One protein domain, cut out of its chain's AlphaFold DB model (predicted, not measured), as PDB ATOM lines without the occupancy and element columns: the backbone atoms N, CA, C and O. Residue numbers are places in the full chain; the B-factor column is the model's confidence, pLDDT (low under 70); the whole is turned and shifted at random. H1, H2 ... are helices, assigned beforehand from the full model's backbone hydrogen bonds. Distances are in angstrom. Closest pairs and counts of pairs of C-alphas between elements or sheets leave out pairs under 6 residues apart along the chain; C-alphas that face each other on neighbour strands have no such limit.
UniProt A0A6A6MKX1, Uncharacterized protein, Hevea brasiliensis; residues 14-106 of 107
ATOM      1  N   ARG A  14     -39.241  -3.353  28.059       90.31
ATOM      2  CA  ARG A  14     -38.428  -3.160  26.844       90.31
ATOM      3  C   ARG A  14     -37.186  -4.051  26.825       90.31
ATOM      4  O   ARG A  14     -36.814  -4.557  25.770       90.31
ATOM      5  N   ASN A  15     -36.602  -4.322  27.991       90.94
ATOM      6  CA  ASN A  15     -35.397  -5.144  28.102       90.94
ATOM      7  C   ASN A  15     -35.678  -6.635  27.870       90.94
ATOM      8  O   ASN A  15     -34.754  -7.395  27.584       90.94
ATOM      9  N   MET A  16     -36.943  -7.066  27.931       86.81
ATOM     10  CA  MET A  16     -37.317  -8.457  27.647       86.81
ATOM     11  C   MET A  16     -37.092  -8.833  26.180       86.81
ATOM     12  O   MET A  16     -36.936 -10.015  25.882       86.81
ATOM     13  N   ALA A  17     -37.006  -7.850  25.277       84.62
ATOM     14  CA  ALA A  17     -36.651  -8.068  23.876       84.62
ATOM     15  C   ALA A  17     -35.200  -8.554  23.687       84.62
ATOM     16  O   ALA A  17     -34.885  -9.143  22.656       84.62
ATOM     17  N   TYR A  18     -34.317  -8.347  24.672       87.56
ATOM     18  CA  TYR A  18     -32.930  -8.822  24.617       87.56
ATOM     19  C   TYR A  18     -32.784 -10.320  24.916       87.56
ATOM     20  O   TYR A  18     -31.709 -10.890  24.710       87.56
ATOM     21  N   LEU A  19     -33.831 -10.978  25.425       84.81
ATOM     22  CA  LEU A  19     -33.761 -12.386  25.795       84.81
ATOM     23  C   LEU A  19     -33.693 -13.271  24.548       84.81
ATOM     24  O   LEU A  19     -34.580 -13.271  23.698       84.81
ATOM     25  N   LYS A  20     -32.630 -14.073  24.461       81.50
ATOM     26  CA  LYS A  20     -32.447 -15.027  23.366       81.50
ATOM     27  C   LYS A  20     -33.474 -16.151  23.467       81.50
ATOM     28  O   LYS A  20     -33.689 -16.718  24.540       81.50
ATOM     29  N   LEU A  21     -34.052 -16.528  22.330       75.94
ATOM     30  CA  LEU A  21     -34.850 -17.743  22.243       75.94
ATOM     31  C   LEU A  21     -33.922 -18.967  22.291       75.94
ATOM     32  O   LEU A  21     -32.906 -18.991  21.591       75.94
ATOM     33  N   PRO A  22     -34.240 -19.990  23.100       77.56
ATOM     34  CA  PRO A  22     -33.462 -21.218  23.107       77.56
ATOM     35  C   PRO A  22     -33.595 -21.931  21.755       77.56
ATOM     36  O   PRO A  22     -34.683 -21.991  21.185       77.56
ATOM     37  N   ALA A  23     -32.503 -22.533  21.272       76.44
ATOM     38  CA  ALA A  23     -32.470 -23.243  19.986       76.44
ATOM     39  C   ALA A  23     -33.491 -24.397  19.897       76.44
ATOM     40  O   ALA A  23     -33.952 -24.751  18.817       76.44
ATOM     41  N   ARG A  24     -33.873 -24.969  21.046       78.56
ATOM     42  CA  ARG A  24     -34.968 -25.937  21.185       78.56
ATOM     43  C   ARG A  24     -36.098 -25.322  22.006       78.56
ATOM     44  O   ARG A  24     -36.249 -25.619  23.188       78.56
ATOM     45  N   ALA A  25     -36.873 -24.436  21.387       73.00
ATOM     46  CA  ALA A  25     -38.089 -23.915  21.996       73.00
ATOM     47  C   ALA A  25     -39.239 -24.933  21.839       73.00
ATOM     48  O   ALA A  25     -39.468 -25.429  20.733       73.00
ATOM     49  N   PRO A  26     -39.989 -25.251  22.908       77.50
ATOM     50  CA  PRO A  26     -41.224 -26.020  22.790       77.50
ATOM     51  C   PRO A  26     -42.214 -25.353  21.824       77.50
ATOM     52  O   PRO A  26     -42.292 -24.126  21.776       77.50
ATOM     53  N   LYS A  27     -43.032 -26.137  21.107       76.38
ATOM     54  CA  LYS A  27     -44.023 -25.601  20.147       76.38
ATOM     55  C   LYS A  27     -44.999 -24.593  20.766       76.38
ATOM     56  O   LYS A  27     -45.432 -23.673  20.094       76.38
ATOM     57  N   TYR A  28     -45.320 -24.709  22.055       75.06
ATOM     58  CA  TYR A  28     -46.192 -23.732  22.725       75.06
ATOM     59  C   TYR A  28     -45.527 -22.355  22.942       75.06
ATOM     60  O   TYR A  28     -46.195 -21.391  23.310       75.06
ATOM     61  N   ARG A  29     -44.203 -22.265  22.757       73.88
ATOM     62  CA  ARG A  29     -43.375 -21.070  22.962       73.88
ATOM     63  C   ARG A  29     -43.060 -20.330  21.662       73.88
ATOM     64  O   ARG A  29     -42.564 -19.207  21.733       73.88
ATOM     65  N   SER A  30     -43.315 -20.931  20.497       68.56
ATOM     66  CA  SER A  30     -43.066 -20.280  19.210       68.56
ATOM     67  C   SER A  30     -44.018 -19.095  19.023       68.56
ATOM     68  O   SER A  30     -45.230 -19.274  19.072       68.56
ATOM     69  N   ALA A  31     -43.448 -17.908  18.798       66.44
ATOM     70  CA  ALA A  31     -44.130 -16.655  18.443       66.44
ATOM     71  C   ALA A  31     -44.930 -15.911  19.537       66.44
ATOM     72  O   ALA A  31     -45.577 -14.917  19.219       66.44
ATOM     73  N   ARG A  32     -44.863 -16.312  20.813       73.81
ATOM     74  CA  ARG A  32     -45.545 -15.587  21.905       73.81
ATOM     75  C   ARG A  32     -44.640 -14.561  22.588       73.81
ATOM     76  O   ARG A  32     -43.458 -14.827  22.822       73.81
ATOM     77  N   ASN A  33     -45.205 -13.407  22.943       77.25
ATOM     78  CA  ASN A  33     -44.473 -12.344  23.628       77.25
ATOM     79  C   ASN A  33     -44.141 -12.746  25.075       77.25
ATOM     80  O   ASN A  33     -44.925 -13.427  25.736       77.25
ATOM     81  N   HIS A  34     -42.999 -12.297  25.607       81.25
ATOM     82  CA  HIS A  34     -42.593 -12.641  26.981       81.25
ATOM     83  C   HIS A  34     -43.635 -12.202  28.027       81.25
ATOM     84  O   HIS A  34     -43.900 -12.936  28.978       81.25
ATOM     85  N   ASN A  35     -44.282 -11.058  27.798       78.62
ATOM     86  CA  ASN A  35     -45.290 -10.476  28.690       78.62
ATOM     87  C   ASN A  35     -46.587 -11.289  28.785       78.62
ATOM     88  O   ASN A  35     -47.415 -11.023  29.644       78.62
ATOM     89  N   GLU A  36     -46.789 -12.271  27.908       81.00
ATOM     90  CA  GLU A  36     -47.955 -13.149  27.989       81.00
ATOM     91  C   GLU A  36     -47.770 -14.298  28.993       81.00
ATOM     92  O   GLU A  36     -48.697 -15.076  29.218       81.00
ATOM     93  N   PHE A  37     -46.568 -14.449  29.555       80.81
ATOM     94  CA  PHE A  37     -46.228 -15.529  30.487       80.81
ATOM     95  C   PHE A  37     -45.601 -15.044  31.784       80.81
ATOM     96  O   PHE A  37     -45.724 -15.718  32.804       80.81
ATOM     97  N   VAL A  38     -44.880 -13.924  31.743       88.06
ATOM     98  CA  VAL A  38     -44.311 -13.301  32.936       88.06
ATOM     99  C   VAL A  38     -45.018 -11.988  33.225       88.06
ATOM    100  O   VAL A  38     -45.460 -11.297  32.311       88.06
ATOM    101  N   CYS A  39     -45.107 -11.649  34.506       90.25
ATOM    102  CA  CYS A  39     -45.682 -10.398  34.976       90.25
ATOM    103  C   CYS A  39     -44.772  -9.760  36.029       90.25
ATOM    104  O   CYS A  39     -43.910 -10.428  36.611       90.25
ATOM    105  N   ARG A  40     -44.951  -8.456  36.267       93.19
ATOM    106  CA  ARG A  40     -44.257  -7.744  37.343       93.19
ATOM    107  C   ARG A  40     -44.985  -8.009  38.649       93.19
ATOM    108  O   ARG A  40     -46.127  -7.593  38.821       93.19
ATOM    109  N   MET A  41     -44.320  -8.655  39.600       94.56
ATOM    110  CA  MET A  41     -44.963  -9.016  40.868       94.56
ATOM    111  C   MET A  41     -45.458  -7.802  41.660       94.56
ATOM    112  O   MET A  41     -46.464  -7.911  42.365       94.56
ATOM    113  N   LYS A  42     -44.814  -6.636  41.499       94.56
ATOM    114  CA  LYS A  42     -45.238  -5.398  42.165       94.56
ATOM    115  C   LYS A  42     -46.674  -4.972  41.838       94.56
ATOM    116  O   LYS A  42     -47.257  -4.211  42.599       94.56
ATOM    117  N   GLU A  43     -47.223  -5.418  40.707       94.75
ATOM    118  CA  GLU A  43     -48.590  -5.087  40.279       94.75
ATOM    119  C   GLU A  43     -49.652  -5.865  41.062       94.75
ATOM    120  O   GLU A  43     -50.803  -5.447  41.118       94.75
ATOM    121  N   TYR A  44     -49.265  -6.978  41.690       94.50
ATOM    122  CA  TYR A  44     -50.183  -7.892  42.370       94.50
ATOM    123  C   TYR A  44     -50.038  -7.863  43.889       94.50
ATOM    124  O   TYR A  44     -50.983  -8.207  44.598       94.50
ATOM    125  N   MET A  45     -48.863  -7.496  44.410       95.06
ATOM    126  CA  MET A  45     -48.641  -7.439  45.852       95.06
ATOM    127  C   MET A  45     -47.543  -6.449  46.266       95.06
ATOM    128  O   MET A  45     -46.521  -6.333  45.587       95.06
ATOM    129  N   PRO A  46     -47.694  -5.783  47.428       96.12
ATOM    130  CA  PRO A  46     -46.618  -5.006  48.030       96.12
ATOM    131  C   PRO A  46     -45.417  -5.877  48.409       96.12
ATOM    132  O   PRO A  46     -45.560  -7.028  48.825       96.12
ATOM    133  N   ARG A  47     -44.215  -5.294  48.339       94.44
ATOM    134  CA  ARG A  47     -42.964  -6.016  48.630       94.44
ATOM    135  C   ARG A  47     -42.870  -6.476  50.078       94.44
ATOM    136  O   ARG A  47     -42.377  -7.568  50.332       94.44
ATOM    137  N   SER A  48     -43.371  -5.667  51.006       95.75
ATOM    138  CA  SER A  48     -43.454  -6.015  52.426       95.75
ATOM    139  C   SER A  48     -44.272  -7.287  52.646       95.75
ATOM    140  O   SER A  48     -43.779  -8.228  53.256       95.75
ATOM    141  N   VAL A  49     -45.471  -7.353  52.058       96.12
ATOM    142  CA  VAL A  49     -46.368  -8.515  52.150       96.12
ATOM    143  C   VAL A  49     -45.726  -9.761  51.538       96.12
ATOM    144  O   VAL A  49     -45.853 -10.853  52.085       96.12
ATOM    145  N   PHE A  50     -45.024  -9.617  50.410       95.19
ATOM    146  CA  PHE A  50     -44.294 -10.726  49.793       95.19
ATOM    147  C   PHE A  50     -43.222 -11.304  50.728       95.19
ATOM    148  O   PHE A  50     -43.185 -12.515  50.946       95.19
ATOM    149  N   ILE A  51     -42.383 -10.440  51.310       93.31
ATOM    150  CA  ILE A  51     -41.312 -10.845  52.230       93.31
ATOM    151  C   ILE A  51     -41.898 -11.516  53.477       93.31
ATOM    152  O   ILE A  51     -41.463 -12.603  53.845       93.31
ATOM    153  N   GLU A  52     -42.916 -10.909  54.085       95.31
ATOM    154  CA  GLU A  52     -43.591 -11.448  55.270       95.31
ATOM    155  C   GLU A  52     -44.153 -12.853  55.013       95.31
ATOM    156  O   GLU A  52     -43.946 -13.771  55.807       95.31
ATOM    157  N   ARG A  53     -44.823 -13.057  53.871       95.00
ATOM    158  CA  ARG A  53     -45.389 -14.365  53.515       95.00
ATOM    159  C   ARG A  53     -44.321 -15.428  53.294       95.00
ATOM    160  O   ARG A  53     -44.538 -16.570  53.689       95.00
ATOM    161  N   ILE A  54     -43.191 -15.070  52.682       93.75
ATOM    162  CA  ILE A  54     -42.064 -15.997  52.522       93.75
ATOM    163  C   ILE A  54     -41.498 -16.384  53.883       93.75
ATOM    164  O   ILE A  54     -41.318 -17.572  54.132       93.75
ATOM    165  N   LEU A  55     -41.258 -15.414  54.769       94.19
ATOM    166  CA  LEU A  55     -40.747 -15.691  56.113       94.19
ATOM    167  C   LEU A  55     -41.683 -16.638  56.864       94.19
ATOM    168  O   LEU A  55     -41.241 -17.685  57.323       94.19
ATOM    169  N   LYS A  56     -42.986 -16.349  56.864       94.75
ATOM    170  CA  LYS A  56     -43.993 -17.195  57.513       94.75
ATOM    171  C   LYS A  56     -44.036 -18.621  56.949       94.75
ATOM    172  O   LYS A  56     -44.226 -19.574  57.699       94.75
ATOM    173  N   ALA A  57     -43.879 -18.777  55.634       94.81
ATOM    174  CA  ALA A  57     -43.833 -20.091  54.992       94.81
ATOM    175  C   ALA A  57     -42.525 -20.847  55.286       94.81
ATOM    176  O   ALA A  57     -42.523 -22.071  55.356       94.81
ATOM    177  N   LEU A  58     -41.406 -20.144  55.463       94.25
ATOM    178  CA  LEU A  58     -40.147 -20.763  55.875       94.25
ATOM    179  C   LEU A  58     -40.196 -21.188  57.342       94.25
ATOM    180  O   LEU A  58     -39.769 -22.292  57.667       94.25
ATOM    181  N   GLU A  59     -40.766 -20.358  58.210       94.12
ATOM    182  CA  GLU A  59     -40.910 -20.619  59.646       94.12
ATOM    183  C   GLU A  59     -41.758 -21.862  59.957       94.12
ATOM    184  O   GLU A  59     -41.580 -22.474  61.007       94.12
ATOM    185  N   SER A  60     -42.640 -22.297  59.046       93.50
ATOM    186  CA  SER A  60     -43.396 -23.545  59.231       93.50
ATOM    187  C   SER A  60     -42.549 -24.810  59.066       93.50
ATOM    188  O   SER A  60     -42.989 -25.890  59.456       93.50
ATOM    189  N   HIS A  61     -41.356 -24.696  58.480       92.56
ATOM    190  CA  HIS A  61     -40.466 -25.827  58.208       92.56
ATOM    191  C   HIS A  61     -39.072 -25.665  58.817       92.56
ATOM    192  O   HIS A  61     -38.388 -26.660  59.046       92.56
ATOM    193  N   PHE A  62     -38.650 -24.433  59.095       92.19
ATOM    194  CA  PHE A  62     -37.303 -24.103  59.532       92.19
ATOM    195  C   PHE A  62     -37.324 -23.115  60.698       92.19
ATOM    196  O   PHE A  62     -38.201 -22.264  60.804       92.19
ATOM    197  N   SER A  63     -36.301 -23.180  61.553       89.38
ATOM    198  CA  SER A  63     -36.042 -22.120  62.529       89.38
ATOM    199  C   SER A  63     -35.367 -20.947  61.819       89.38
ATOM    200  O   SER A  63     -34.210 -21.049  61.411       89.38
ATOM    201  N   VAL A  64     -36.094 -19.847  61.638       90.88
ATOM    202  CA  VAL A  64     -35.609 -18.652  60.936       90.88
ATOM    203  C   VAL A  64     -35.263 -17.570  61.957       90.88
ATOM    204  O   VAL A  64     -35.995 -17.358  62.922       90.88
ATOM    205  N   LYS A  65     -34.135 -16.878  61.761       86.62
ATOM    206  CA  LYS A  65     -33.743 -15.713  62.566       86.62
ATOM    207  C   LYS A  65     -33.317 -14.568  61.647       86.62
ATOM    208  O   LYS A  65     -32.528 -14.815  60.734       86.62
ATOM    209  N   PRO A  66     -33.797 -13.332  61.870       84.56
ATOM    210  CA  PRO A  66     -33.306 -12.179  61.134       84.56
ATOM    211  C   PRO A  66     -31.852 -11.911  61.525       84.56
ATOM    212  O   PRO A  66     -31.496 -11.946  62.704       84.56
ATOM    213  N   ILE A  67     -31.016 -11.637  60.531       84.25
ATOM    214  CA  ILE A  67     -29.611 -11.283  60.723       84.25
ATOM    215  C   ILE A  67     -29.387  -9.935  60.047       84.25
ATOM    216  O   ILE A  67     -29.864  -9.707  58.934       84.25
ATOM    217  N   ASN A  68     -28.686  -9.030  60.730       81.12
ATOM    218  CA  ASN A  68     -28.231  -7.791  60.116       81.12
ATOM    219  C   ASN A  68     -27.016  -8.110  59.242       81.12
ATOM    220  O   ASN A  68     -25.998  -8.553  59.767       81.12
ATOM    221  N   LEU A  69     -27.138  -7.882  57.933       75.75
ATOM    222  CA  LEU A  69     -26.090  -8.170  56.954       75.75
ATOM    223  C   LEU A  69     -24.753  -7.501  57.317       75.75
ATOM    224  O   LEU A  69     -23.710  -8.124  57.176       75.75
ATOM    225  N   GLU A  70     -24.793  -6.278  57.846       77.12
ATOM    226  CA  GLU A  70     -23.601  -5.497  58.208       77.12
ATOM    227  C   GLU A  70     -22.914  -6.008  59.485       77.12
ATOM    228  O   GLU A  70     -21.758  -5.691  59.743       77.12
ATOM    229  N   ALA A  71     -23.621  -6.791  60.305       70.56
ATOM    230  CA  ALA A  71     -23.081  -7.387  61.526       70.56
ATOM    231  C   ALA A  71     -22.472  -8.779  61.287       70.56
ATOM    232  O   ALA A  71     -21.947  -9.390  62.218       70.56
ATOM    233  N   VAL A  72     -22.578  -9.303  60.063       66.62
ATOM    234  CA  VAL A  72     -21.986 -10.584  59.681       66.62
ATOM    235  C   VAL A  72     -20.534 -10.326  59.303       66.62
ATOM    236  O   VAL A  72     -20.263  -9.676  58.295       66.62
ATOM    237  N   ASP A  73     -19.592 -10.820  60.110       61.75
ATOM    238  CA  ASP A  73     -18.189 -10.812  59.703       61.75
ATOM    239  C   ASP A  73     -18.017 -11.620  58.399       61.75
ATOM    240  O   ASP A  73     -18.779 -12.540  58.081       61.75
ATOM    241  N   GLY A  74     -17.012 -11.268  57.599       56.47
ATOM    242  CA  GLY A  74     -16.744 -11.914  56.314       56.47
ATOM    243  C   GLY A  74     -16.372 -13.405  56.388       56.47
ATOM    244  O   GLY A  74     -16.002 -13.959  55.354       56.47
ATOM    245  N   SER A  75     -16.462 -14.088  57.543       53.72
ATOM    246  CA  SER A  75     -16.131 -15.521  57.685       53.72
ATOM    247  C   SER A  75     -17.032 -16.443  56.863       53.72
ATOM    248  O   SER A  75     -16.680 -17.594  56.610       53.72
ATOM    249  N   HIS A  76     -18.163 -15.944  56.358       53.09
ATOM    250  CA  HIS A  76     -19.006 -16.670  55.407       53.09
ATOM    251  C   HIS A  76     -18.434 -16.753  53.982       53.09
ATOM    252  O   HIS A  76     -19.043 -17.390  53.126       53.09
ATOM    253  N   MET A  77     -17.251 -16.182  53.723       49.06
ATOM    254  CA  MET A  77     -16.481 -16.417  52.494       49.06
ATOM    255  C   MET A  77     -15.804 -17.802  52.455       49.06
ATOM    256  O   MET A  77     -14.983 -18.063  51.575       49.06
ATOM    257  N   ALA A  78     -16.127 -18.715  53.377       54.88
ATOM    258  CA  ALA A  78     -15.842 -20.130  53.172       54.88
ATOM    259  C   ALA A  78     -16.607 -20.593  51.917       54.88
ATOM    260  O   ALA A  78     -17.833 -20.498  51.866       54.88
ATOM    261  N   GLY A  79     -15.872 -21.015  50.883       52.69
ATOM    262  CA  GLY A  79     -16.406 -21.302  49.551       52.69
ATOM    263  C   GLY A  79     -17.721 -22.082  49.590       52.69
ATOM    264  O   GLY A  79     -17.809 -23.137  50.214       52.69
ATOM    265  N   TYR A  80     -18.752 -21.548  48.929       55.28
ATOM    266  CA  TYR A  80     -20.063 -22.184  48.845       55.28
ATOM    267  C   TYR A  80     -19.933 -23.545  48.150       55.28
ATOM    268  O   TYR A  80     -19.747 -23.629  46.933       55.28
ATOM    269  N   VAL A  81     -20.011 -24.623  48.930       55.91
ATOM    270  CA  VAL A  81     -20.028 -25.982  48.393       55.91
ATOM    271  C   VAL A  81     -21.453 -26.276  47.945       55.91
ATOM    272  O   VAL A  81     -22.338 -26.531  48.763       55.91
ATOM    273  N   HIS A  82     -21.679 -26.225  46.632       55.78
ATOM    274  CA  HIS A  82     -22.928 -26.677  46.026       55.78
ATOM    275  C   HIS A  82     -23.201 -28.124  46.446       55.78
ATOM    276  O   HIS A  82     -22.444 -29.032  46.098       55.78
ATOM    277  N   PHE A  83     -24.293 -28.345  47.177       59.22
ATOM    278  CA  PHE A  83     -24.721 -29.678  47.569       59.22
ATOM    279  C   PHE A  83     -26.152 -29.920  47.096       59.22
ATOM    280  O   PHE A  83     -27.096 -29.288  47.560       59.22
ATOM    281  N   THR A  84     -26.306 -30.831  46.138       60.44
ATOM    282  CA  THR A  84     -27.601 -31.181  45.530       60.44
ATOM    283  C   THR A  84     -28.195 -32.470  46.098       60.44
ATOM    284  O   THR A  84     -29.297 -32.864  45.723       60.44
ATOM    285  N   ARG A  85     -27.465 -33.167  46.974       79.38
ATOM    286  CA  ARG A  85     -27.936 -34.381  47.648       79.38
ATOM    287  C   ARG A  85     -28.590 -33.991  48.979       79.38
ATOM    288  O   ARG A  85     -28.240 -32.988  49.580       79.38
ATOM    289  N   LEU A  86     -29.549 -34.769  49.468       74.75
ATOM    290  CA  LEU A  86     -29.989 -34.616  50.855       74.75
ATOM    291  C   LEU A  86     -28.896 -35.175  51.774       74.75
ATOM    292  O   LEU A  86     -28.514 -36.341  51.642       74.75
ATOM    293  N   LEU A  87     -28.365 -34.334  52.662       78.94
ATOM    294  CA  LEU A  87     -27.424 -34.775  53.690       78.94
ATOM    295  C   LEU A  87     -28.152 -35.702  54.664       78.94
ATOM    296  O   LEU A  87     -29.284 -35.430  55.070       78.94
ATOM    297  N   SER A  88     -27.496 -36.790  55.054       85.88
ATOM    298  CA  SER A  88     -27.943 -37.565  56.206       85.88
ATOM    299  C   SER A  88     -27.777 -36.735  57.484       85.88
ATOM    300  O   SER A  88     -27.003 -35.776  57.531       85.88
ATOM    301  N   LYS A  89     -28.477 -37.125  58.552       85.38
ATOM    302  CA  LYS A  89     -28.374 -36.451  59.854       85.38
ATOM    303  C   LYS A  89     -26.921 -36.358  60.349       85.38
ATOM    304  O   LYS A  89     -26.508 -35.301  60.806       85.38
ATOM    305  N   GLN A  90     -26.144 -37.427  60.179       87.44
ATOM    306  CA  GLN A  90     -24.733 -37.482  60.581       87.44
ATOM    307  C   GLN A  90     -23.864 -36.510  59.774       87.44
ATOM    308  O   GLN A  90     -22.988 -35.851  60.325       87.44
ATOM    309  N   GLU A  91     -24.123 -36.388  58.472       83.94
ATOM    310  CA  GLU A  91     -23.380 -35.469  57.603       83.94
ATOM    311  C   GLU A  91     -23.692 -34.006  57.934       83.94
ATOM    312  O   GLU A  91     -22.801 -33.158  57.897       83.94
ATOM    313  N   LEU A  92     -24.939 -33.714  58.309       80.25
ATOM    314  CA  LEU A  92     -25.347 -32.384  58.747       80.25
ATOM    315  C   LEU A  92     -24.698 -32.001  60.088       80.25
ATOM    316  O   LEU A  92     -24.195 -30.889  60.231       80.25
ATOM    317  N   GLU A  93     -24.670 -32.928  61.049       84.69
ATOM    318  CA  GLU A  93     -24.028 -32.738  62.358       84.69
ATOM    319  C   GLU A  93     -22.511 -32.521  62.219       84.69
ATOM    320  O   GLU A  93     -21.957 -31.604  62.835       84.69
ATOM    321  N   ALA A  94     -21.841 -33.291  61.354       81.00
ATOM    322  CA  ALA A  94     -20.415 -33.125  61.069       81.00
ATOM    323  C   ALA A  94     -20.108 -31.763  60.421       81.00
ATOM    324  O   ALA A  94     -19.178 -31.070  60.842       81.00
ATOM    325  N   ALA A  95     -20.917 -31.336  59.444       75.62
ATOM    326  CA  ALA A  95     -20.757 -30.035  58.796       75.62
ATOM    327  C   ALA A  95     -20.957 -28.872  59.784       75.62
ATOM    328  O   ALA A  95     -20.177 -27.922  59.792       75.62
ATOM    329  N   MET A  96     -21.967 -28.959  60.653       75.38
ATOM    330  CA  MET A  96     -22.231 -27.939  61.671       75.38
ATOM    331  C   MET A  96     -21.092 -27.830  62.693       75.38
ATOM    332  O   MET A  96     -20.720 -26.721  63.076       75.38
ATOM    333  N   THR A  97     -20.503 -28.963  63.085       77.00
ATOM    334  CA  THR A  97     -19.351 -29.012  64.000       77.00
ATOM    335  C   THR A  97     -18.123 -28.343  63.379       77.00
ATOM    336  O   THR A  97     -17.535 -27.456  63.991       77.00
ATOM    337  N   SER A  98     -17.818 -28.656  62.116       70.62
ATOM    338  CA  SER A  98     -16.711 -28.033  61.376       70.62
ATOM    339  C   SER A  98     -16.868 -26.509  61.227       70.62
ATOM    340  O   SER A  98     -15.895 -25.761  61.362       70.62
ATOM    341  N   VAL A  99     -18.094 -26.017  61.003       68.75
ATOM    342  CA  VAL A  99     -18.382 -24.571  60.929       68.75
ATOM    343  C   VAL A  99     -18.163 -23.882  62.282       68.75
ATOM    344  O   VAL A  99     -17.650 -22.764  62.324       68.75
ATOM    345  N   LEU A 100     -18.538 -24.528  63.389       64.69
ATOM    346  CA  LEU A 100     -18.342 -23.989  64.739       64.69
ATOM    347  C   LEU A 100     -16.858 -23.956  65.135       64.69
ATOM    348  O   LEU A 100     -16.404 -22.954  65.682       64.69
ATOM    349  N   GLU A 101     -16.097 -24.999  64.802       66.38
ATOM    350  CA  GLU A 101     -14.645 -25.065  65.028       66.38
ATOM    351  C   GLU A 101     -13.895 -23.986  64.237       66.38
ATOM    352  O   GLU A 101     -13.036 -23.295  64.782       66.38
ATOM    353  N   SER A 102     -14.280 -23.772  62.974       60.00
ATOM    354  CA  SER A 102     -13.686 -22.737  62.116       60.00
ATOM    355  C   SER A 102     -13.911 -21.324  62.663       60.00
ATOM    356  O   SER A 102     -13.050 -20.462  62.525       60.00
ATOM    357  N   ARG A 103     -15.050 -21.081  63.325       57.19
ATOM    358  CA  ARG A 103     -15.364 -19.793  63.965       57.19
ATOM    359  C   ARG A 103     -14.634 -19.583  65.291       57.19
ATOM    360  O   ARG A 103     -14.338 -18.445  65.632       57.19
ATOM    361  N   ALA A 104     -14.325 -20.650  66.028       56.44
ATOM    362  CA  ALA A 104     -13.596 -20.569  67.297       56.44
ATOM    363  C   ALA A 104     -12.097 -20.252  67.122       56.44
ATOM    364  O   ALA A 104     -11.470 -19.734  68.040       56.44
ATOM    365  N   LEU A 105     -11.527 -20.540  65.947       53.25
ATOM    366  CA  LEU A 105     -10.115 -20.298  65.616       53.25
ATOM    367  C   LEU A 105      -9.830 -18.879  65.082       53.25
ATOM    368  O   LEU A 105      -8.667 -18.530  64.894       53.25
ATOM    369  N   CYS A 106     -10.866 -18.070  64.840       47.44
ATOM    370  CA  CYS A 106     -10.753 -16.676  64.387       47.44
ATOM    371  C   CYS A 106     -11.089 -15.640  65.478       47.44
ATOM    372  O   CYS A 106     -11.300 -14.474  65.145       47.44
TER     373      CYS A 106
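AT A GLANCE: This is residues 14 to 106 of the 107 residues of an uncharacterized protein of Hevea brasiliensis (UniProt A0A6A6MKX1). An extended, open chain strings four helices along its length without a shared core: short H1 and a long loop at one end, H2 between, and short H3 with the longest helix, H4, at the other end. The printed part has 93 residues and no named strand; the class is all helix, though helices hold 38 residues, under half. The radius of gyration of the C-alphas is 21.0 A, and the spans are 57 by 34 by 27 A.

HOW THE PARTS SIT: H1, residues 14 to 18, and H2, residues 47 to 59, are apart. H3, residues 74 to 77, and H4, residues 89 to 104, are each apart from both. H3 and H4 are close but not clearly touching; their closest C-alphas, of Ser 75 and Arg 103, are 7.6 A apart. In H2 and H4 every O i to N i+4 pair is within hydrogen-bond range; in H1 0 of 1 is, beside 2 of 2 O i to N i+3 pairs, and H3 is too short for an i+4 pair.

IN THESE COORDINATES: H1 begins at C-alpha 14, (-38.428, -3.160, 26.844). H2 measures 18.4 A from first to last C-alpha. H4 measures 22.9 A and ends at C-alpha 104, (-13.596, -20.569, 67.297).

THE WHOLE: The C-alphas farthest apart, of Ala 31 and Leu 105, are 58.3 A apart. The printed part has no cut, and its three links are long. The model's pLDDT is under 70 at residues 30 to 31, 72 to 84 and 99 to 106.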